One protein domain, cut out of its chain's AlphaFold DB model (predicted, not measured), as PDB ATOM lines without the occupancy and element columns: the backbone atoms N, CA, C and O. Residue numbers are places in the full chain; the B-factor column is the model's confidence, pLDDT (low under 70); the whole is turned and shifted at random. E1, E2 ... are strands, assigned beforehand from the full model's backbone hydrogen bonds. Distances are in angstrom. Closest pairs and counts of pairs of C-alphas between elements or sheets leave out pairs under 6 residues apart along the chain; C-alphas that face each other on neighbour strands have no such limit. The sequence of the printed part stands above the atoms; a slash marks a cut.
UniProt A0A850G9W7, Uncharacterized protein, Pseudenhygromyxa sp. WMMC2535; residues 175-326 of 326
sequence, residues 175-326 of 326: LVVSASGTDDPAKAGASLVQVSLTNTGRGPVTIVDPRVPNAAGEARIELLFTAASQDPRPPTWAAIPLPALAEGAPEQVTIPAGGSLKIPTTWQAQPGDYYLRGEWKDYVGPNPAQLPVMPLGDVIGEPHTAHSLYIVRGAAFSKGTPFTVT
ATOM      1  N   LEU A 175     -47.429 -26.227   0.594       95.69
ATOM      2  CA  LEU A 175     -46.824 -25.711  -0.617       95.69
ATOM      3  C   LEU A 175     -47.744 -25.958  -1.812       95.69
ATOM      4  O   LEU A 175     -48.264 -27.060  -1.977       95.69
ATOM      5  N   VAL A 176     -47.924 -24.946  -2.655       96.75
ATOM      6  CA  VAL A 176     -48.582 -25.052  -3.968       96.75
ATOM      7  C   VAL A 176     -47.595 -24.631  -5.044       96.75
ATOM      8  O   VAL A 176     -46.854 -23.666  -4.853       96.75
ATOM      9  N   VAL A 177     -47.624 -25.310  -6.188       97.50
ATOM     10  CA  VAL A 177     -46.867 -24.914  -7.379       97.50
ATOM     11  C   VAL A 177     -47.786 -24.224  -8.378       97.50
ATOM     12  O   VAL A 177     -48.914 -24.660  -8.614       97.50
ATOM     13  N   SER A 178     -47.296 -23.149  -8.984       97.88
ATOM     14  CA  SER A 178     -47.940 -22.466 -10.104       97.88
ATOM     15  C   SER A 178     -46.931 -22.138 -11.201       97.88
ATOM     16  O   SER A 178     -45.735 -22.007 -10.939       97.88
ATOM     17  N   ALA A 179     -47.420 -21.992 -12.430       98.12
ATOM     18  CA  ALA A 179     -46.656 -21.470 -13.554       98.12
ATOM     19  C   ALA A 179     -47.375 -20.257 -14.148       98.12
ATOM     20  O   ALA A 179     -48.602 -20.174 -14.107       98.12
ATOM     21  N   SER A 180     -46.616 -19.306 -14.676       97.62
ATOM     22  CA  SER A 180     -47.150 -18.098 -15.309       97.62
ATOM     23  C   SER A 180     -46.196 -17.586 -16.379       97.62
ATOM     24  O   SER A 180     -44.991 -17.813 -16.279       97.62
ATOM     25  N   GLY A 181     -46.722 -16.850 -17.355       95.75
ATOM     26  CA  GLY A 181     -45.934 -16.184 -18.386       95.75
ATOM     27  C   GLY A 181     -46.495 -14.810 -18.722       95.75
ATOM     28  O   GLY A 181     -47.702 -14.588 -18.623       95.75
ATOM     29  N   THR A 182     -45.611 -13.898 -19.109       94.88
ATOM     30  CA  THR A 182     -45.927 -12.595 -19.706       94.88
ATOM     31  C   THR A 182     -44.938 -12.310 -20.830       94.88
ATOM     32  O   THR A 182     -43.892 -12.955 -20.910       94.88
ATOM     33  N   ASP A 183     -45.209 -11.319 -21.671       91.19
ATOM     34  CA  ASP A 183     -44.204 -10.834 -22.622       91.19
ATOM     35  C   ASP A 183     -42.973 -10.295 -21.882       91.19
ATOM     36  O   ASP A 183     -43.090  -9.733 -20.787       91.19
ATOM     37  N   ASP A 184     -41.785 -10.497 -22.458       89.94
ATOM     38  CA  ASP A 184     -40.534  -9.964 -21.927       89.94
ATOM     39  C   ASP A 184     -40.336  -8.524 -22.441       89.94
ATOM     40  O   ASP A 184     -40.007  -8.323 -23.617       89.94
ATOM     41  N   PRO A 185     -40.494  -7.491 -21.590       86.31
ATOM     42  CA  PRO A 185     -40.357  -6.105 -22.030       86.31
ATOM     43  C   PRO A 185     -38.919  -5.753 -22.438       86.31
ATOM     44  O   PRO A 185     -38.711  -4.751 -23.121       86.31
ATOM     45  N   ALA A 186     -37.923  -6.543 -22.023       88.38
ATOM     46  CA  ALA A 186     -36.522  -6.314 -22.352       88.38
ATOM     47  C   ALA A 186     -36.102  -6.982 -23.671       88.38
ATOM     48  O   ALA A 186     -35.047  -6.643 -24.215       88.38
ATOM     49  N   LYS A 187     -36.898  -7.923 -24.202       86.50
ATOM     50  CA  LYS A 187     -36.534  -8.706 -25.386       86.50
ATOM     51  C   LYS A 187     -37.751  -8.992 -26.268       86.50
ATOM     52  O   LYS A 187     -38.532  -9.897 -26.000       86.50
ATOM     53  N   ALA A 188     -37.855  -8.259 -27.377       83.06
ATOM     54  CA  ALA A 188     -38.916  -8.452 -28.365       83.06
ATOM     55  C   ALA A 188     -38.975  -9.908 -28.869       83.06
ATOM     56  O   ALA A 188     -37.942 -10.499 -29.200       83.06
ATOM     57  N   GLY A 189     -40.186 -10.472 -28.926       84.19
ATOM     58  CA  GLY A 189     -40.431 -11.863 -29.324       84.19
ATOM     59  C   GLY A 189     -39.977 -12.906 -28.295       84.19
ATOM     60  O   GLY A 189     -39.822 -14.078 -28.636       84.19
ATOM     61  N   ALA A 190     -39.698 -12.496 -27.057       92.12
ATOM     62  CA  ALA A 190     -39.469 -13.402 -25.941       92.12
ATOM     63  C   ALA A 190     -40.526 -13.193 -24.857       92.12
ATOM     64  O   ALA A 190     -41.131 -12.129 -24.738       92.12
ATOM     65  N   SER A 191     -40.714 -14.223 -24.046       94.00
ATOM     66  CA  SER A 191     -41.633 -14.226 -22.919       94.00
ATOM     67  C   SER A 191     -40.862 -14.437 -21.627       94.00
ATOM     68  O   SER A 191     -39.957 -15.271 -21.557       94.00
ATOM     69  N   LEU A 192     -41.241 -13.711 -20.582       96.06
ATOM     70  CA  LEU A 192     -40.806 -13.989 -19.226       96.06
ATOM     71  C   LEU A 192     -41.758 -15.022 -18.627       96.06
ATOM     72  O   LEU A 192     -42.913 -14.723 -18.328       96.06
ATOM     73  N   VAL A 193     -41.272 -16.247 -18.450       97.50
ATOM     74  CA  VAL A 193     -42.031 -17.336 -17.828       97.50
ATOM     75  C   VAL A 193     -41.447 -17.674 -16.466       97.50
ATOM     76  O   VAL A 193     -40.275 -17.433 -16.188       97.50
ATOM     77  N   GLN A 194     -42.273 -18.206 -15.574       97.75
ATOM     78  CA  GLN A 194     -41.883 -18.442 -14.193       97.75
ATOM     79  C   GLN A 194     -42.618 -19.641 -13.616       97.75
ATOM     80  O   GLN A 194     -43.822 -19.797 -13.816       97.75
ATOM     81  N   VAL A 195     -41.903 -20.423 -12.808       98.44
ATOM     82  CA  VAL A 195     -42.500 -21.353 -11.848       98.44
ATOM     83  C   VAL A 195     -42.411 -20.766 -10.438       98.44
ATOM     84  O   VAL A 195     -41.411 -20.143 -10.070       98.44
ATOM     85  N   SER A 196     -43.477 -20.916  -9.652       98.38
ATOM     86  CA  SER A 196     -43.563 -20.393  -8.286       98.38
ATOM     87  C   SER A 196     -43.962 -21.489  -7.308       98.38
ATOM     88  O   SER A 196     -44.918 -22.216  -7.560       98.38
ATOM     89  N   LEU A 197     -43.277 -21.556  -6.170       98.50
ATOM     90  CA  LEU A 197     -43.651 -22.389  -5.031       98.50
ATOM     91  C   LEU A 197     -44.185 -21.453  -3.949       98.50
ATOM     92  O   LEU A 197     -43.451 -20.605  -3.446       98.50
ATOM     93  N   THR A 198     -45.469 -21.561  -3.626       98.31
ATOM     94  CA  THR A 198     -46.160 -20.651  -2.704       98.31
ATOM     95  C   THR A 198     -46.550 -21.378  -1.434       98.31
ATOM     96  O   THR A 198     -47.236 -22.402  -1.484       98.31
ATOM     97  N   ASN A 199     -46.142 -20.824  -0.294       97.50
ATOM     98  CA  ASN A 199     -46.586 -21.294   1.002       97.50
ATOM     99  C   ASN A 199     -48.013 -20.799   1.259       97.50
ATOM    100  O   ASN A 199     -48.240 -19.614   1.495       97.50
ATOM    101  N   THR A 200     -48.977 -21.712   1.207       96.50
ATOM    102  CA  THR A 200     -50.401 -21.417   1.457       96.50
ATOM    103  C   THR A 200     -50.800 -21.637   2.916       96.50
ATOM    104  O   THR A 200     -51.952 -21.420   3.283       96.50
ATOM    105  N   GLY A 201     -49.847 -22.066   3.744       93.88
ATOM    106  CA  GLY A 201     -50.014 -22.281   5.167       93.88
ATOM    107  C   GLY A 201     -49.871 -21.014   6.007       93.88
ATOM    108  O   GLY A 201     -49.561 -19.922   5.529       93.88
ATOM    109  N   ARG A 202     -50.096 -21.197   7.308       91.25
ATOM    110  CA  ARG A 202     -49.980 -20.180   8.361       91.25
ATOM    111  C   ARG A 202     -48.601 -20.150   9.025       91.25
ATOM    112  O   ARG A 202     -48.270 -19.151   9.651       91.25
ATOM    113  N   GLY A 203     -47.824 -21.226   8.917       89.31
ATOM    114  CA  GLY A 203     -46.446 -21.315   9.398       89.31
ATOM    115  C   GLY A 203     -45.432 -21.348   8.248       89.31
ATOM    116  O   GLY A 203     -45.813 -21.571   7.096       89.31
ATOM    117  N   PRO A 204     -44.136 -21.119   8.525       91.38
ATOM    118  CA  PRO A 204     -43.083 -21.181   7.516       91.38
ATOM    119  C   PRO A 204     -42.864 -22.613   7.008       91.38
ATOM    120  O   PRO A 204     -43.031 -23.584   7.749       91.38
ATOM    121  N   VAL A 205     -42.446 -22.746   5.750       91.88
ATOM    122  CA  VAL A 205     -42.028 -24.026   5.160       91.88
ATOM    123  C   VAL A 205     -40.564 -23.963   4.760       91.88
ATOM    124  O   VAL A 205     -40.125 -22.959   4.211       91.88
ATOM    125  N   THR A 206     -39.817 -25.031   5.007       91.62
ATOM    126  CA  THR A 206     -38.435 -25.195   4.556       91.62
ATOM    127  C   THR A 206     -38.377 -26.294   3.504       91.62
ATOM    128  O   THR A 206     -38.963 -27.362   3.676       91.62
ATOM    129  N   ILE A 207     -37.667 -26.027   2.416       93.62
ATOM    130  CA  ILE A 207     -37.401 -26.976   1.332       93.62
ATOM    131  C   ILE A 207     -35.929 -26.887   0.929       93.62
ATOM    132  O   ILE A 207     -35.253 -25.899   1.228       93.62
ATOM    133  N   VAL A 208     -35.441 -27.899   0.213       94.00
ATOM    134  CA  VAL A 208     -34.234 -27.728  -0.605       94.00
ATOM    135  C   VAL A 208     -34.581 -26.758  -1.734       94.00
ATOM    136  O   VAL A 208     -35.659 -26.879  -2.325       94.00
ATOM    137  N   ASP A 209     -33.708 -25.789  -2.027       95.75
ATOM    138  CA  ASP A 209     -33.873 -24.939  -3.204       95.75
ATOM    139  C   ASP A 209     -34.029 -25.862  -4.415       95.75
ATOM    140  O   ASP A 209     -33.168 -26.706  -4.674       95.75
ATOM    141  N   PRO A 210     -35.136 -25.762  -5.156       96.19
ATOM    142  CA  PRO A 210     -35.478 -26.791  -6.117       96.19
ATOM    143  C   PRO A 210     -34.586 -26.770  -7.372       96.19
ATOM    144  O   PRO A 210     -34.700 -27.654  -8.220       96.19
ATOM    145  N   ARG A 211     -33.682 -25.788  -7.492       95.44
ATOM    146  CA  ARG A 211     -32.614 -25.766  -8.502       95.44
ATOM    147  C   ARG A 211     -31.411 -26.628  -8.117       95.44
ATOM    148  O   ARG A 211     -30.562 -26.870  -8.968       95.44
ATOM    149  N   VAL A 212     -31.320 -27.077  -6.864       93.88
ATOM    150  CA  VAL A 212     -30.329 -28.065  -6.423       93.88
ATOM    151  C   VAL A 212     -30.825 -29.449  -6.849       93.88
ATOM    152  O   VAL A 212     -31.905 -29.854  -6.407       93.88
ATOM    153  N   PRO A 213     -30.081 -30.194  -7.684       89.44
ATOM    154  CA  PRO A 213     -30.478 -31.541  -8.078       89.44
ATOM    155  C   PRO A 213     -30.650 -32.475  -6.873       89.44
ATOM    156  O   PRO A 213     -30.073 -32.267  -5.802       89.44
ATOM    157  N   ASN A 214     -31.458 -33.521  -7.025       86.88
ATOM    158  CA  ASN A 214     -31.531 -34.579  -6.021       86.88
ATOM    159  C   ASN A 214     -30.251 -35.447  -6.031       86.88
ATOM    160  O   ASN A 214     -29.345 -35.245  -6.839       86.88
ATOM    161  N   ALA A 215     -30.164 -36.436  -5.134       82.94
ATOM    162  CA  ALA A 215     -29.000 -37.326  -5.048       82.94
ATOM    163  C   ALA A 215     -28.752 -38.154  -6.328       82.94
ATOM    164  O   ALA A 215     -27.629 -38.595  -6.556       82.94
ATOM    165  N   ALA A 216     -29.778 -38.343  -7.162       83.50
ATOM    166  CA  ALA A 216     -29.679 -38.991  -8.469       83.50
ATOM    167  C   ALA A 216     -29.306 -38.010  -9.603       83.50
ATOM    168  O   ALA A 216     -29.141 -38.425 -10.746       83.50
ATOM    169  N   GLY A 217     -29.150 -36.715  -9.303       85.56
ATOM    170  CA  GLY A 217     -28.859 -35.665 -10.279       85.56
ATOM    171  C   GLY A 217     -30.086 -35.143 -11.032       85.56
ATOM    172  O   GLY A 217     -29.932 -34.377 -11.982       85.56
ATOM    173  N   GLU A 218     -31.297 -35.519 -10.626       88.00
ATOM    174  CA  GLU A 218     -32.538 -35.091 -11.274       88.00
ATOM    175  C   GLU A 218     -32.995 -33.721 -10.759       88.00
ATOM    176  O   GLU A 218     -32.765 -33.353  -9.599       88.00
ATOM    177  N   ALA A 219     -33.680 -32.963 -11.616       91.25
ATOM    178  CA  ALA A 219     -34.259 -31.680 -11.241       91.25
ATOM    179  C   ALA A 219     -35.412 -31.868 -10.242       91.25
ATOM    180  O   ALA A 219     -36.294 -32.702 -10.437       91.25
ATOM    181  N   ARG A 220     -35.439 -31.050  -9.183       94.94
ATOM    182  CA  ARG A 220     -36.547 -31.041  -8.207       94.94
ATOM    183  C   ARG A 220     -37.713 -30.175  -8.653       94.94
ATOM    184  O   ARG A 220     -38.787 -30.258  -8.062       94.94
ATOM    185  N   ILE A 221     -37.506 -29.309  -9.643       96.94
ATOM    186  CA  ILE A 221     -38.571 -28.524 -10.253       96.94
ATOM    187  C   ILE A 221     -38.418 -28.436 -11.757       96.94
ATOM    188  O   ILE A 221     -37.323 -28.237 -12.281       96.94
ATOM    189  N   GLU A 222     -39.551 -28.533 -12.432       97.00
ATOM    190  CA  GLU A 222     -39.665 -28.411 -13.872       97.00
ATOM    191  C   GLU A 222     -40.696 -27.334 -14.204       97.00
ATOM    192  O   GLU A 222     -41.760 -27.245 -13.585       97.00
ATOM    193  N   LEU A 223     -40.371 -26.509 -15.197       97.94
ATOM    194  CA  LEU A 223     -41.329 -25.655 -15.884       97.94
ATOM    195  C   LEU A 223     -41.551 -26.260 -17.263       97.94
ATOM    196  O   LEU A 223     -40.607 -26.443 -18.024       97.94
ATOM    197  N   LEU A 224     -42.792 -26.591 -17.568       97.56
ATOM    198  CA  LEU A 224     -43.181 -27.328 -18.754       97.56
ATOM    199  C   LEU A 224     -44.124 -26.488 -19.611       97.56
ATOM    200  O   LEU A 224     -44.888 -25.671 -19.094       97.56
ATOM    201  N   PHE A 225     -44.115 -26.747 -20.914       97.06
ATOM    202  CA  PHE A 225     -45.066 -26.179 -21.856       97.06
ATOM    203  C   PHE A 225     -45.609 -27.222 -22.833       97.06
ATOM    204  O   PHE A 225     -44.975 -28.239 -23.109       97.06
ATOM    205  N   THR A 226     -46.776 -26.930 -23.395       96.44
ATOM    206  CA  THR A 226     -47.331 -27.605 -24.573       96.44
ATOM    207  C   THR A 226     -48.063 -26.577 -25.424       96.44
ATOM    208  O   THR A 226     -48.631 -25.624 -24.887       96.44
ATOM    209  N   ALA A 227     -48.078 -26.756 -26.744       95.06
ATOM    210  CA  ALA A 227     -48.953 -25.967 -27.609       95.06
ATOM    211  C   ALA A 227     -50.422 -26.276 -27.285       95.06
ATOM    212  O   ALA A 227     -50.767 -27.424 -26.975       95.06
ATOM    213  N   ALA A 228     -51.289 -25.267 -27.360       93.06
ATOM    214  CA  ALA A 228     -52.723 -25.473 -27.279       93.06
ATOM    215  C   ALA A 228     -53.177 -26.289 -28.497       93.06
ATOM    216  O   ALA A 228     -52.887 -25.951 -29.643       93.06
ATOM    217  N   SER A 229     -53.878 -27.390 -28.247       89.62
ATOM    218  CA  SER A 229     -54.374 -28.285 -29.288       89.62
ATOM    219  C   SER A 229     -55.816 -28.668 -28.992       89.62
ATOM    220  O   SER A 229     -56.200 -28.809 -27.834       89.62
ATOM    221  N   GLN A 230     -56.611 -28.839 -30.050       85.81
ATOM    222  CA  GLN A 230     -57.956 -29.421 -29.969       85.81
ATOM    223  C   GLN A 230     -57.922 -30.958 -30.060       85.81
ATOM    224  O   GLN A 230     -58.966 -31.604 -30.083       85.81
ATOM    225  N   ASP A 231     -56.727 -31.546 -30.170       88.50
ATOM    226  CA  ASP A 231     -56.545 -32.993 -30.194       88.50
ATOM    227  C   ASP A 231     -56.976 -33.605 -28.850       88.50
ATOM    228  O   ASP A 231     -56.518 -33.148 -27.803       88.50
ATOM    229  N   PRO A 232     -57.833 -34.641 -28.851       86.12
ATOM    230  CA  PRO A 232     -58.259 -35.307 -27.625       86.12
ATOM    231  C   PRO A 232     -57.152 -36.131 -26.942       86.12
ATOM    232  O   PRO A 232     -57.362 -36.620 -25.831       86.12
ATOM    233  N   ARG A 233     -55.997 -36.349 -27.588       89.06
ATOM    234  CA  ARG A 233     -54.862 -37.062 -26.982       89.06
ATOM    235  C   ARG A 233     -54.232 -36.243 -25.848       89.06
ATOM    236  O   ARG A 233     -54.207 -35.017 -25.926       89.06
ATOM    237  N   PRO A 234     -53.660 -36.903 -24.819       86.12
ATOM    238  CA  PRO A 234     -52.904 -36.206 -23.788       86.12
ATOM    239  C   PRO A 234     -51.800 -35.333 -24.404       86.12
ATOM    240  O   PRO A 234     -51.101 -35.801 -25.309       86.12
ATOM    241  N   PRO A 235     -51.628 -34.085 -23.939       88.56
ATOM    242  CA  PRO A 235     -50.594 -33.210 -24.465       88.56
ATOM    243  C   PRO A 235     -49.199 -33.763 -24.167       88.56
ATOM    244  O   PRO A 235     -48.928 -34.265 -23.072       88.56
ATOM    245  N   THR A 236     -48.295 -33.609 -25.132       92.88
ATOM    246  CA  THR A 236     -46.868 -33.859 -24.927       92.88
ATOM    247  C   THR A 236     -46.227 -32.604 -24.358       92.88
ATOM    248  O   THR A 236     -46.165 -31.574 -25.027       92.88
ATOM    249  N   TRP A 237     -45.735 -32.701 -23.129       94.88
ATOM    250  CA  TRP A 237     -45.068 -31.600 -22.446       94.88
ATOM    251  C   TRP A 237     -43.578 -31.565 -22.781       94.88
ATOM    252  O   TRP A 237     -42.920 -32.604 -22.828       94.88
ATOM    253  N   ALA A 238     -43.046 -30.364 -22.982       96.25
ATOM    254  CA  ALA A 238     -41.623 -30.104 -23.146       96.25
ATOM    255  C   ALA A 238     -41.125 -29.178 -22.030       96.25
ATOM    256  O   ALA A 238     -41.851 -28.292 -21.582       96.25
ATOM    257  N   ALA A 239     -39.888 -29.380 -21.579       96.94
ATOM    258  CA  ALA A 239     -39.302 -28.585 -20.508       96.94
ATOM    259  C   ALA A 239     -38.748 -27.245 -21.014       96.94
ATOM    260  O   ALA A 239     -38.101 -27.168 -22.060       96.94
ATOM    261  N   ILE A 240     -38.969 -26.195 -20.227       97.19
ATOM    262  CA  ILE A 240     -38.303 -24.899 -20.331       97.19
ATOM    263  C   ILE A 240     -37.130 -24.912 -19.344       97.19
ATOM    264  O   ILE A 240     -37.356 -25.072 -18.142       97.19
ATOM    265  N   PRO A 241     -35.881 -24.728 -19.808       95.69
ATOM    266  CA  PRO A 241     -34.726 -24.674 -18.922       95.69
ATOM    267  C   PRO A 241     -34.854 -23.557 -17.879       95.69
ATOM    268  O   PRO A 241     -35.055 -22.382 -18.210       95.69
ATOM    269  N   LEU A 242     -34.708 -23.932 -16.610       96.44
ATOM    270  CA  LEU A 242     -34.653 -23.002 -15.488       96.44
ATOM    271  C   LEU A 242     -33.198 -22.603 -15.198       96.44
ATOM    272  O   LEU A 242     -32.284 -23.396 -15.437       96.44
ATOM    273  N   PRO A 243     -32.954 -21.385 -14.681       95.69
ATOM    274  CA  PRO A 243     -31.615 -20.969 -14.291       95.69
ATOM    275  C   PRO A 243     -31.083 -21.834 -13.144       95.69
ATOM    276  O   PRO A 243     -31.820 -22.182 -12.218       95.69
ATOM    277  N   ALA A 244     -29.781 -22.122 -13.177       93.81
ATOM    278  CA  ALA A 244     -29.094 -22.784 -12.075       93.81
ATOM    279  C   ALA A 244     -29.124 -21.928 -10.797       93.81
ATOM    280  O   ALA A 244     -29.297 -20.703 -10.837       93.81
ATOM    281  N   LEU A 245     -28.941 -22.576  -9.646       94.75
ATOM    282  CA  LEU A 245     -28.685 -21.866  -8.398       94.75
ATOM    283  C   LEU A 245     -27.349 -21.111  -8.514       94.75
ATOM    284  O   LEU A 245     -26.375 -21.647  -9.039       94.75
ATOM    285  N   ALA A 246     -27.310 -19.860  -8.054       93.25
ATOM    286  CA  ALA A 246     -26.080 -19.075  -8.065       93.25
ATOM    287  C   ALA A 246     -25.031 -19.697  -7.130       93.25
ATOM    288  O   ALA A 246     -25.368 -20.210  -6.063       93.25
ATOM    289  N   GLU A 247     -23.757 -19.618  -7.514       93.75
ATOM    290  CA  GLU A 247     -22.657 -20.119  -6.692       93.75
ATOM    291  C   GLU A 247     -22.663 -19.453  -5.305       93.75
ATOM    292  O   GLU A 247     -22.788 -18.233  -5.184       93.75
ATOM    293  N   GLY A 248     -22.574 -20.265  -4.248       92.50
ATOM    294  CA  GLY A 248     -22.599 -19.807  -2.855       92.50
ATOM    295  C   GLY A 248     -23.980 -19.419  -2.310       92.50
ATOM    296  O   GLY A 248     -24.077 -19.051  -1.138       92.50
ATOM    297  N   ALA A 249     -25.050 -19.500  -3.109       93.50
ATOM    298  CA  ALA A 249     -26.405 -19.322  -2.600       93.50
ATOM    299  C   ALA A 249     -26.803 -20.493  -1.677       93.50
ATOM    300  O   ALA A 249     -26.339 -21.618  -1.870       93.50
ATOM    301  N   PRO A 250     -27.661 -20.253  -0.669       92.00
ATOM    302  CA  PRO A 250     -28.081 -21.304   0.245       92.00
ATOM    303  C   PRO A 250     -28.881 -22.385  -0.491       92.00
ATOM    304  O   PRO A 250     -29.833 -22.092  -1.210       92.00
ATOM    305  N   GLU A 251     -28.524 -23.646  -0.251       92.25
ATOM    306  CA  GLU A 251     -29.229 -24.811  -0.803       92.25
ATOM    307  C   GLU A 251     -30.563 -25.092  -0.101       92.25
ATOM    308  O   GLU A 251     -31.353 -25.905  -0.569       92.25
ATOM    309  N   GLN A 252     -30.823 -24.444   1.035       91.94
ATOM    310  CA  GLN A 252     -32.076 -24.544   1.774       91.94
ATOM    311  C   GLN A 252     -32.783 -23.196   1.756       91.94
ATOM    312  O   GLN A 252     -32.171 -22.156   2.004       91.94
ATOM    313  N   VAL A 253     -34.088 -23.223   1.502       93.62
ATOM    314  CA  VAL A 253     -34.918 -22.021   1.455       93.62
ATOM    315  C   VAL A 253     -36.085 -22.183   2.410       93.62
ATOM    316  O   VAL A 253     -36.828 -23.165   2.348       93.62
ATOM    317  N   THR A 254     -36.275 -21.182   3.266       93.75
ATOM    318  CA  THR A 254     -37.481 -21.043   4.078       93.75
ATOM    319  C   THR A 254     -38.418 -20.036   3.424       93.75
ATOM    320  O   THR A 254     -38.075 -18.868   3.250       93.75
ATOM    321  N   ILE A 255     -39.620 -20.487   3.078       95.94
ATOM    322  CA  ILE A 255     -40.686 -19.662   2.520       95.94
ATOM    323  C   ILE A 255     -41.629 -19.278   3.676       95.94
ATOM    324  O   ILE A 255     -42.259 -20.164   4.269       95.94
ATOM    325  N   PRO A 256     -41.744 -17.983   4.032       95.19
ATOM    326  CA  PRO A 256     -42.627 -17.544   5.112       95.19
ATOM    327  C   PRO A 256     -44.097 -17.822   4.773       95.19
ATOM    328  O   PRO A 256     -44.435 -18.074   3.617       95.19
ATOM    329  N   ALA A 257     -44.978 -17.769   5.772       94.56
ATOM    330  CA  ALA A 257     -46.421 -17.910   5.563       94.56
ATOM    331  C   ALA A 257     -46.932 -16.898   4.519       94.56
ATOM    332  O   ALA A 257     -46.620 -15.710   4.603       94.56
ATOM    333  N   GLY A 258     -47.670 -17.373   3.511       96.00
ATOM    334  CA  GLY A 258     -48.136 -16.558   2.380       96.00
ATOM    335  C   GLY A 258     -47.046 -16.119   1.389       96.00
ATOM    336  O   GLY A 258     -47.355 -15.451   0.404       96.00
ATOM    337  N   GLY A 259     -45.779 -16.464   1.632       97.88
ATOM    338  CA  GLY A 259     -44.660 -16.136   0.756       97.88
ATOM    339  C   GLY A 259     -44.552 -17.066  -0.451       97.88
ATOM    340  O   GLY A 259     -45.131 -18.155  -0.482       97.88
ATOM    341  N   SER A 260     -43.740 -16.663  -1.429       98.25
ATOM    342  CA  SER A 260     -43.440 -17.483  -2.605       98.25
ATOM    343  C   SER A 260     -41.957 -17.446  -2.956       98.25
ATOM    344  O   SER A 260     -41.354 -16.373  -2.985       98.25
ATOM    345  N   LEU A 261     -41.403 -18.602  -3.318       98.06
ATOM    346  CA  LEU A 261     -40.170 -18.698  -4.095       98.06
ATOM    347  C   LEU A 261     -40.532 -18.649  -5.580       98.06
ATOM    348  O   LEU A 261     -41.383 -19.411  -6.037       98.06
ATOM    349  N   LYS A 262     -39.900 -17.749  -6.331       98.06
ATOM    350  CA  LYS A 262     -40.173 -17.500  -7.749       98.06
ATOM    351  C   LYS A 262     -38.907 -17.740  -8.561       98.06
ATOM    352  O   LYS A 262     -37.865 -17.186  -8.223       98.06
ATOM    353  N   ILE A 263     -39.004 -18.538  -9.621       97.88
ATOM    354  CA  ILE A 263     -37.869 -18.887 -10.485       97.88
ATOM    355  C   ILE A 263     -38.216 -18.472 -11.918       97.88
ATOM    356  O   ILE A 263     -38.855 -19.244 -12.641       97.88
ATOM    357  N   PRO A 264     -37.893 -17.227 -12.309       97.19
ATOM    358  CA  PRO A 264     -38.154 -16.734 -13.652       97.19
ATOM    359  C   PRO A 264     -37.092 -17.222 -14.646       97.19
ATOM    360  O   PRO A 264     -35.936 -17.441 -14.284       97.19
ATOM    361  N   THR A 265     -37.476 -17.348 -15.913       96.38
ATOM    362  CA  THR A 265     -36.584 -17.599 -17.048       96.38
ATOM    363  C   THR A 265     -37.151 -16.945 -18.307       96.38
ATOM    364  O   THR A 265     -38.366 -16.784 -18.449       96.38
ATOM    365  N   THR A 266     -36.278 -16.549 -19.228       95.94
ATOM    366  CA  THR A 266     -36.706 -16.050 -20.538       95.94
ATOM    367  C   THR A 266     -36.913 -17.236 -21.470       95.94
ATOM    368  O   THR A 266     -36.027 -18.075 -21.635       95.94
ATOM    369  N   TRP A 267     -38.065 -17.281 -22.127       95.00
ATOM    370  CA  TRP A 267     -38.432 -18.321 -23.074       95.00
ATOM    371  C   TRP A 267     -38.729 -17.723 -24.447       95.00
ATOM    372  O   TRP A 267     -39.314 -16.649 -24.564       95.00
ATOM    373  N   GLN A 268     -38.286 -18.410 -25.498       92.75
ATOM    374  CA  GLN A 268     -38.547 -18.033 -26.882       92.75
ATOM    375  C   GLN A 268     -39.277 -19.173 -27.569       92.75
ATOM    376  O   GLN A 268     -38.760 -20.287 -27.663       92.75
ATOM    377  N   ALA A 269     -40.469 -18.871 -28.061       89.81
ATOM    378  CA  ALA A 269     -41.305 -19.787 -28.811       89.81
ATOM    379  C   ALA A 269     -41.836 -19.088 -30.063       89.81
ATOM    380  O   ALA A 269     -41.661 -17.884 -30.242       89.81
ATOM    381  N   GLN A 270     -42.454 -19.861 -30.951       91.56
ATOM    382  CA  GLN A 270     -43.195 -19.272 -32.060       91.56
ATOM    383  C   GLN A 270     -44.457 -18.582 -31.521       91.56
ATOM    384  O   GLN A 270     -44.979 -19.020 -30.495       91.56
ATOM    385  N   PRO A 271     -44.969 -17.542 -32.199       93.00
ATOM    386  CA  PRO A 271     -46.255 -16.959 -31.843       93.00
ATOM    387  C   PRO A 271     -47.365 -18.016 -31.834       93.00
ATOM    388  O   PRO A 271     -47.434 -18.862 -32.731       93.00
ATOM    389  N   GLY A 272     -48.232 -17.967 -30.827       94.00
ATOM    390  CA  GLY A 272     -49.319 -18.927 -30.659       94.00
ATOM    391  C   GLY A 272     -49.756 -19.125 -29.212       94.00
ATOM    392  O   GLY A 272     -49.197 -18.546 -28.281       94.00
ATOM    393  N   ASP A 273     -50.768 -19.973 -29.041       95.62
ATOM    394  CA  ASP A 273     -51.329 -20.317 -27.738       95.62
ATOM    395  C   ASP A 273     -50.659 -21.563 -27.154       95.62
ATOM    396  O   ASP A 273     -50.472 -22.584 -27.822       95.62
ATOM    397  N   TYR A 274     -50.345 -21.490 -25.868       96.19
ATOM    398  CA  TYR A 274     -49.653 -22.508 -25.095       96.19
ATOM    399  C   TYR A 274     -50.332 -22.721 -23.742       96.19
ATOM    400  O   TYR A 274     -51.110 -21.898 -23.260       96.19
ATOM    401  N   TYR A 275     -49.990 -23.832 -23.100       96.62
ATOM    402  CA  TYR A 275     -50.211 -24.042 -21.675       96.62
ATOM    403  C   TYR A 275     -48.868 -24.175 -20.972       96.62
ATOM    404  O   TYR A 275     -47.984 -24.873 -21.465       96.62
ATOM    405  N   LEU A 276     -48.743 -23.549 -19.804       97.75
ATOM    406  CA  LEU A 276     -47.606 -23.686 -18.899       97.75
ATOM    407  C   LEU A 276     -47.983 -24.545 -17.692       97.75
ATOM    408  O   LEU A 276     -49.095 -24.436 -17.170       97.75
ATOM    409  N   ARG A 277     -47.047 -25.363 -17.211       96.88
ATOM    410  CA  ARG A 277     -47.205 -26.163 -15.992       96.88
ATOM    411  C   ARG A 277     -45.917 -26.172 -15.181       96.88
ATOM    412  O   ARG A 277     -44.838 -26.290 -15.741       96.88
ATOM    413  N   GLY A 278     -46.031 -26.053 -13.867       97.25
ATOM    414  CA  GLY A 278     -44.934 -26.259 -12.932       97.25
ATOM    415  C   GLY A 278     -45.090 -27.590 -12.208       97.25
ATOM    416  O   GLY A 278     -46.195 -27.927 -11.778       97.25
ATOM    417  N   GLU A 279     -43.992 -28.313 -12.026       96.56
ATOM    418  CA  GLU A 279     -43.947 -29.540 -11.228       96.56
ATOM    419  C   GLU A 279     -42.795 -29.473 -10.240       96.56
ATOM    420  O   GLU A 279     -41.663 -29.274 -10.654       96.56
ATOM    421  N   TRP A 280     -43.061 -29.668  -8.951       96.25
ATOM    422  CA  TRP A 280     -42.033 -29.796  -7.918       96.25
ATOM    423  C   TRP A 280     -42.075 -31.195  -7.312       96.25
ATOM    424  O   TRP A 280     -43.168 -31.684  -7.036       96.25
ATOM    425  N   LYS A 281     -40.916 -31.822  -7.093       94.31
ATOM    426  CA  LYS A 281     -40.750 -33.172  -6.532       94.31
ATOM    427  C   LYS A 281     -39.551 -33.186  -5.575       94.31
ATOM    428  O   LYS A 281     -38.407 -33.017  -5.991       94.31
ATOM    429  N   ASP A 282     -39.799 -33.424  -4.291       92.31
ATOM    430  CA  ASP A 282     -38.762 -33.662  -3.285       92.31
ATOM    431  C   ASP A 282     -39.293 -34.539  -2.145       92.31
ATOM    432  O   ASP A 282     -39.981 -34.066  -1.246       92.31
ATOM    433  N   TYR A 283     -38.959 -35.827  -2.156       89.25
ATOM    434  CA  TYR A 283     -39.390 -36.777  -1.123       89.25
ATOM    435  C   TYR A 283     -38.355 -36.986  -0.017       89.25
ATOM    436  O   TYR A 283     -38.656 -37.632   0.981       89.25
ATOM    437  N   VAL A 284     -37.151 -36.433  -0.168       85.62
ATOM    438  CA  VAL A 284     -36.056 -36.599   0.801       85.62
ATOM    439  C   VAL A 284     -35.952 -35.370   1.700       85.62
ATOM    440  O   VAL A 284     -35.761 -35.499   2.912       85.62
ATOM    441  N   GLY A 285     -36.169 -34.183   1.136       83.06
ATOM    442  CA  GLY A 285     -35.983 -32.909   1.812       83.06
ATOM    443  C   GLY A 285     -34.504 -32.579   2.066       83.06
ATOM    444  O   GLY A 285     -33.607 -33.288   1.596       83.06
ATOM    445  N   PRO A 286     -34.226 -31.498   2.817       78.94
ATOM    446  CA  PRO A 286     -32.902 -31.219   3.361       78.94
ATOM    447  C   PRO A 286     -32.482 -32.316   4.349       78.94
ATOM    448  O   PRO A 286     -33.325 -33.067   4.844       78.94
ATOM    449  N   ASN A 287     -31.176 -32.391   4.634       71.19
ATOM    450  CA  ASN A 287     -30.573 -33.435   5.465       71.19
ATOM    451  C   ASN A 287     -31.403 -33.703   6.745       71.19
ATOM    452  O   ASN A 287     -31.509 -32.812   7.595       71.19
ATOM    453  N   PRO A 288     -31.966 -34.917   6.909       56.59
ATOM    454  CA  PRO A 288     -32.866 -35.240   8.016       56.59
ATOM    455  C   PRO A 288     -32.191 -35.165   9.391       56.59
ATOM    456  O   PRO A 288     -32.879 -34.997  10.388       56.59
ATOM    457  N   ALA A 289     -30.857 -35.213   9.463       56.84
ATOM    458  CA  ALA A 289     -30.119 -35.071  10.719       56.84
ATOM    459  C   ALA A 289     -30.184 -33.654  11.332       56.84
ATOM    460  O   ALA A 289     -29.715 -33.460  12.450       56.84
ATOM    461  N   GLN A 290     -30.700 -32.652  10.609       54.47
ATOM    462  CA  GLN A 290     -30.622 -31.243  11.021       54.47
ATOM    463  C   GLN A 290     -31.924 -30.655  11.568       54.47
ATOM    464  O   GLN A 290     -31.882 -29.597  12.192       54.47
ATOM    465  N   LEU A 291     -33.075 -31.287  11.350       54.19
ATOM    466  CA  LEU A 291     -34.376 -30.744  11.746       54.19
ATOM    467  C   LEU A 291     -35.319 -31.909  12.052       54.19
ATOM    468  O   LEU A 291     -35.267 -32.866  11.301       54.19
ATOM    469  N   PRO A 292     -36.172 -31.865  13.091       51.72
ATOM    470  CA  PRO A 292     -37.277 -32.804  13.235       51.72
ATOM    471  C   PRO A 292     -38.341 -32.502  12.176       51.72
ATOM    472  O   PRO A 292     -38.621 -31.353  11.826       51.72
ATOM    473  N   VAL A 293     -38.872 -33.564  11.598       58.25
ATOM    474  CA  VAL A 293     -39.332 -33.590  10.218       58.25
ATOM    475  C   VAL A 293     -40.745 -34.145  10.159       58.25
ATOM    476  O   VAL A 293     -41.071 -34.989  10.981       58.25
ATOM    477  N   MET A 294     -41.532 -33.784   9.136       62.44
ATOM    478  CA  MET A 294     -42.486 -34.733   8.544       62.44
ATOM    479  C   MET A 294     -41.924 -36.177   8.648       62.44
ATOM    480  O   MET A 294     -40.858 -36.437   8.091       62.44
ATOM    481  N   PRO A 295     -42.594 -37.104   9.341       62.88
ATOM    482  CA  PRO A 295     -44.028 -37.114   9.624       62.88
ATOM    483  C   PRO A 295     -44.458 -36.453  10.945       62.88
ATOM    484  O   PRO A 295     -43.706 -35.768  11.618       62.88
ATOM    485  N   LEU A 296     -45.731 -36.639  11.293       66.94
ATOM    486  CA  LEU A 296     -46.341 -36.172  12.533       66.94
ATOM    487  C   LEU A 296     -45.557 -36.728  13.738       66.94
ATOM    488  O   LEU A 296     -45.573 -37.932  13.979       66.94
ATOM    489  N   GLY A 297     -44.860 -35.844  14.456       60.62
ATOM    490  CA  GLY A 297     -44.161 -36.113  15.714       60.62
ATOM    491  C   GLY A 297     -45.095 -36.512  16.858       60.62
ATOM    492  O   GLY A 297     -46.198 -35.974  16.967       60.62
ATOM    493  N   ASP A 298     -44.650 -37.392  17.760       58.62
ATOM    494  CA  ASP A 298     -45.316 -37.598  19.061       58.62
ATOM    495  C   ASP A 298     -45.022 -36.453  20.036       58.62
ATOM    496  O   ASP A 298     -45.895 -36.053  20.810       58.62
ATOM    497  N   VAL A 299     -43.836 -35.851  19.882       51.38
ATOM    498  CA  VAL A 299     -43.302 -34.703  20.635       51.38
ATOM    499  C   VAL A 299     -43.956 -33.368  20.238       51.38
ATOM    500  O   VAL A 299     -43.535 -32.303  20.684       51.38
ATOM    501  N   ILE A 300     -45.019 -33.379  19.425       51.81
ATOM    502  CA  ILE A 300     -45.829 -32.181  19.145       51.81
ATOM    503  C   ILE A 300     -46.692 -31.888  20.389       51.81
ATOM    504  O   ILE A 300     -47.909 -32.030  20.370       51.81
ATOM    505  N   GLY A 301     -46.045 -31.542  21.508       45.09
ATOM    506  CA  GLY A 301     -46.679 -31.167  22.778       45.09
ATOM    507  C   GLY A 301     -47.408 -29.824  22.706       45.09
ATOM    508  O   GLY A 301     -48.249 -29.525  23.544       45.09
ATOM    509  N   GLU A 302     -47.156 -29.051  21.653       51.16
ATOM    510  CA  GLU A 302     -48.004 -27.959  21.200       51.16
ATOM    511  C   GLU A 302     -48.077 -28.036  19.672       51.16
ATOM    512  O   GLU A 302     -47.057 -28.355  19.051       51.16
ATOM    513  N   PRO A 303     -49.244 -27.780  19.042       50.50
ATOM    514  CA  PRO A 303     -49.359 -27.787  17.586       50.50
ATOM    515  C   PRO A 303     -48.241 -26.916  17.043       50.50
ATOM    516  O   PRO A 303     -48.176 -25.771  17.484       50.50
ATOM    517  N   HIS A 304     -47.389 -27.463  16.157       53.34
ATOM    518  CA  HIS A 304     -46.350 -26.740  15.418       53.34
ATOM    519  C   HIS A 304     -46.794 -25.292  15.261       53.34
ATOM    520  O   HIS A 304     -47.705 -24.986  14.479       53.34
ATOM    521  N   THR A 305     -46.289 -24.432  16.151       52.38
ATOM    522  CA  THR A 305     -46.842 -23.090  16.271       52.38
ATOM    523  C   THR A 305     -46.531 -22.386  14.958       52.38
ATOM    524  O   THR A 305     -45.692 -22.849  14.178       52.38
ATOM    525  N   ALA A 306     -47.164 -21.247  14.679       52.28
ATOM    526  CA  ALA A 306     -46.872 -20.457  13.477       52.28
ATOM    527  C   ALA A 306     -45.368 -20.113  13.289       52.28
ATOM    528  O   ALA A 306     -44.993 -19.528  12.277       52.28
ATOM    529  N   HIS A 307     -44.509 -20.475  14.247       55.59
ATOM    530  CA  HIS A 307     -43.085 -20.201  14.312       55.59
ATOM    531  C   HIS A 307     -42.180 -21.433  14.139       55.59
ATOM    532  O   HIS A 307     -40.987 -21.248  13.908       55.59
ATOM    533  N   SER A 308     -42.684 -22.671  14.226       68.06
ATOM    534  CA  SER A 308     -41.826 -23.847  14.025       68.06
ATOM    535  C   SER A 308     -41.598 -24.106  12.536       68.06
ATOM    536  O   SER A 308     -42.555 -24.150  11.759       68.06
ATOM    537  N   LEU A 309     -40.335 -24.294  12.149       73.75
ATOM    538  CA  LEU A 309     -39.964 -24.681  10.789       73.75
ATOM    539  C   LEU A 309     -40.571 -26.048  10.456       73.75
ATOM    540  O   LEU A 309     -40.433 -26.992  11.228       73.75
ATOM    541  N   TYR A 310     -41.219 -26.151   9.297       84.38
ATOM    542  CA  TYR A 310     -41.765 -27.408   8.792       84.38
ATOM    543  C   TYR A 310     -41.139 -27.751   7.448       84.38
ATOM    544  O   TYR A 310     -41.172 -26.938   6.524       84.38
ATOM    545  N   ILE A 311     -40.608 -28.965   7.313       87.94
ATOM    546  CA  ILE A 311     -40.064 -29.429   6.039       87.94
ATOM    547  C   ILE A 311     -41.159 -30.102   5.219       87.94
ATOM    548  O   ILE A 311     -41.678 -31.152   5.606       87.94
ATOM    549  N   VAL A 312     -41.457 -29.541   4.047       89.25
ATOM    550  CA  VAL A 312     -42.388 -30.154   3.094       89.25
ATOM    551  C   VAL A 312     -41.643 -31.193   2.256       89.25
ATOM    552  O   VAL A 312     -40.577 -30.909   1.719       89.25
ATOM    553  N   ARG A 313     -42.232 -32.387   2.126       89.44
ATOM    554  CA  ARG A 313     -41.828 -33.450   1.198       89.44
ATOM    555  C   ARG A 313     -43.014 -33.914   0.368       89.44
ATOM    556  O   ARG A 313     -44.154 -33.860   0.825       89.44
ATOM    557  N   GLY A 314     -42.739 -34.406  -0.827       91.62
ATOM    558  CA  GLY A 314     -43.728 -34.920  -1.763       91.62
ATOM    559  C   GLY A 314     -43.555 -34.299  -3.139       91.62
ATOM    560  O   GLY A 314     -42.480 -33.808  -3.475       91.62
ATOM    561  N   ALA A 315     -44.630 -34.285  -3.921       93.69
ATOM    562  CA  ALA A 315     -44.689 -33.520  -5.153       93.69
ATOM    563  C   ALA A 315     -45.922 -32.617  -5.207       93.69
ATOM    564  O   ALA A 315     -46.964 -32.938  -4.644       93.69
ATOM    565  N   ALA A 316     -45.798 -31.492  -5.905       95.00
ATOM    566  CA  ALA A 316     -46.875 -30.548  -6.165       95.00
ATOM    567  C   ALA A 316     -46.888 -30.175  -7.647       95.00
ATOM    568  O   ALA A 316     -45.844 -29.941  -8.253       95.00
ATOM    569  N   PHE A 317     -48.088 -30.087  -8.210       95.50
ATOM    570  CA  PHE A 317     -48.307 -29.881  -9.637       95.50
ATOM    571  C   PHE A 317     -49.220 -28.677  -9.829       95.50
ATOM    572  O   PHE A 317     -50.265 -28.583  -9.178       95.50
ATOM    573  N   SER A 318     -48.853 -27.745 -10.704       96.06
ATOM    574  CA  SER A 318     -49.767 -26.669 -11.076       96.06
ATOM    575  C   SER A 318     -50.832 -27.171 -12.043       96.06
ATOM    576  O   SER A 318     -50.611 -28.112 -12.801       96.06
ATOM    577  N   LYS A 319     -51.962 -26.466 -12.097       93.81
ATOM    578  CA  LYS A 319     -52.858 -26.568 -13.253       93.81
ATOM    579  C   LYS A 319     -52.152 -26.040 -14.501       93.81
ATOM    580  O   LYS A 319     -51.307 -25.140 -14.397       93.81
ATOM    581  N   GLY A 320     -52.537 -26.556 -15.665       92.50
ATOM    582  CA  GLY A 320     -52.172 -25.961 -16.948       92.50
ATOM    583  C   GLY A 320     -52.691 -24.524 -17.030       92.50
ATOM    584  O   GLY A 320     -53.895 -24.290 -16.942       92.50
ATOM    585  N   THR A 321     -51.784 -23.561 -17.166       95.81
ATOM    586  CA  THR A 321     -52.109 -22.132 -17.240       95.81
ATOM    587  C   THR A 321     -52.012 -21.676 -18.694       95.81
ATOM    588  O   THR A 321     -50.923 -21.789 -19.259       95.81
ATOM    589  N   PRO A 322     -53.106 -21.195 -19.316       95.56
ATOM    590  CA  PRO A 322     -53.060 -20.661 -20.672       95.56
ATOM    591  C   PRO A 322     -52.076 -19.495 -20.776       95.56
ATOM    592  O   PRO A 322     -52.008 -18.653 -19.878       95.56
ATOM    593  N   PHE A 323     -51.334 -19.441 -21.874       94.44
ATOM    594  CA  PHE A 323     -50.365 -18.396 -22.161       94.44
ATOM    595  C   PHE A 323     -50.242 -18.195 -23.675       94.44
ATOM    596  O   PHE A 323     -50.099 -19.168 -24.406       94.44
ATOM    597  N   THR A 324     -50.274 -16.950 -24.143       94.06
ATOM    598  CA  THR A 324     -50.156 -16.621 -25.570       94.06
ATOM    599  C   THR A 324     -48.846 -15.889 -25.807       94.06
ATOM    600  O   THR A 324     -48.548 -14.919 -25.115       94.06
ATOM    601  N   VAL A 325     -48.080 -16.352 -26.791       92.06
ATOM    602  CA  VAL A 325     -46.875 -15.684 -27.291       92.06
ATOM    603  C   VAL A 325     -47.276 -14.850 -28.503       92.06
ATOM    604  O   VAL A 325     -47.851 -15.396 -29.450       92.06
ATOM    605  N   THR A 326     -46.996 -13.546 -28.469       87.94
ATOM    606  CA  THR A 326     -47.299 -12.606 -29.565       87.94
ATOM    607  C   THR A 326     -46.131 -12.406 -30.516       87.94
ATOM    608  O   THR A 326     -44.988 -12.292 -30.017       87.94
TER     609      THR A 326
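AT A GLANCE: This is residues 175 to 326 of the 326 residues of an uncharacterized protein of Pseudenhygromyxa sp. WMMC2535 (UniProt A0A850G9W7). Two strongly twisted sheets lie face to face as a sandwich, a branched sheet of E4, E5, E8, E9 and E10 over a sheet of E1, E2 and E7. The short pair E3 and E6 sits at one end of the sandwich, and beyond that end the long link from E8 to E9 reaches out, with residues 297 to 303 sticking out free. The printed part has 152 residues with no named helix and ten named strands, E1 to E10 in order along the chain; the class is all strand, though under half of the residues, 64 of 152, are in named elements. The smaller sandwich sheet has the order E1, E2, E7, and the neighbour strands in the three sheets are antiparallel. The whole is only just compact, close to loose, with a radius of gyration of the C-alphas of 17.4 A and spans of 56 by 38 by 31 A.

HOW THE PARTS SIT: In the branched sheet, E8, residues 272 to 282, has three neighbours. On one side of it is E4, residues 221 to 227, with N 224 and O 277 within hydrogen-bond range at 2.8 A. On the other side are E9, residues 314 to 317, beside residues 278 to 282, and E10, residues 321 to 325, beside residues 272 to 276. N 282 and O 314 are within range at 2.8 A, and so are N 274 and O 323 at 2.8 A. E5, residues 238 to 240, is on the other side of E4 from E8, with N 225 and O 238 2.8 A apart. E4 and E5 form a hairpin, as do E8 and E9. The other sheet of the sandwich holds E1, residues 175 to 183, E2, residues 191 to 199, and E7, residues 260 to 267. E1 and E2 are a hairpin at 162 degrees between directions, with N 178 and O 196 2.9 A apart; E2 and E7 have N 265 and O 193 within range at 2.8 A. This sheet is strongly twisted, but only just, with C-alphas up to 4.3 A off its best plane. The parts of the two sheets that face each other are 8.4 A centre to centre, with their planes 26 degrees apart and the strands of the one at 32 degrees to those of the other. The closest C-alphas of E1 and E8 are those of Ala 179 and Gly 278, 5.1 A apart. E3, residues 205 to 208, and E6, residues 252 to 255, are antiparallel neighbours, with N 207 and O 253 3.0 A apart. Residues 205 to 206 of E3 also pair with residues 310 to 311, parallel. E3 and E7 are apart.

IN THESE COORDINATES: E8 is the longest strand, 32.8 A from C-alpha 272 at (-49.319, -18.927, -30.659) to C-alpha 282 at (-38.762, -33.662, -3.285). E1 begins at C-alpha 175, (-46.824, -25.711, -0.617), and is 26.7 A long. E2 is 25.4 A long, E7 21.1 A and E4 20.4 A. E10 ends at C-alpha 325, (-46.875, -15.684, -27.291).

THE WHOLE: The C-alphas of Ala 188 and Gly 301 are the two farthest apart, at 56.5 A. The printed part has no cut and ends at residue 326, the chain's last. The long links are E3 to E4, E5 to E6 and E8 to E9, the last with 31 residues. The mean pLDDT of the printed part is 87.8, and the 21 residues 288 to 308 are under 70.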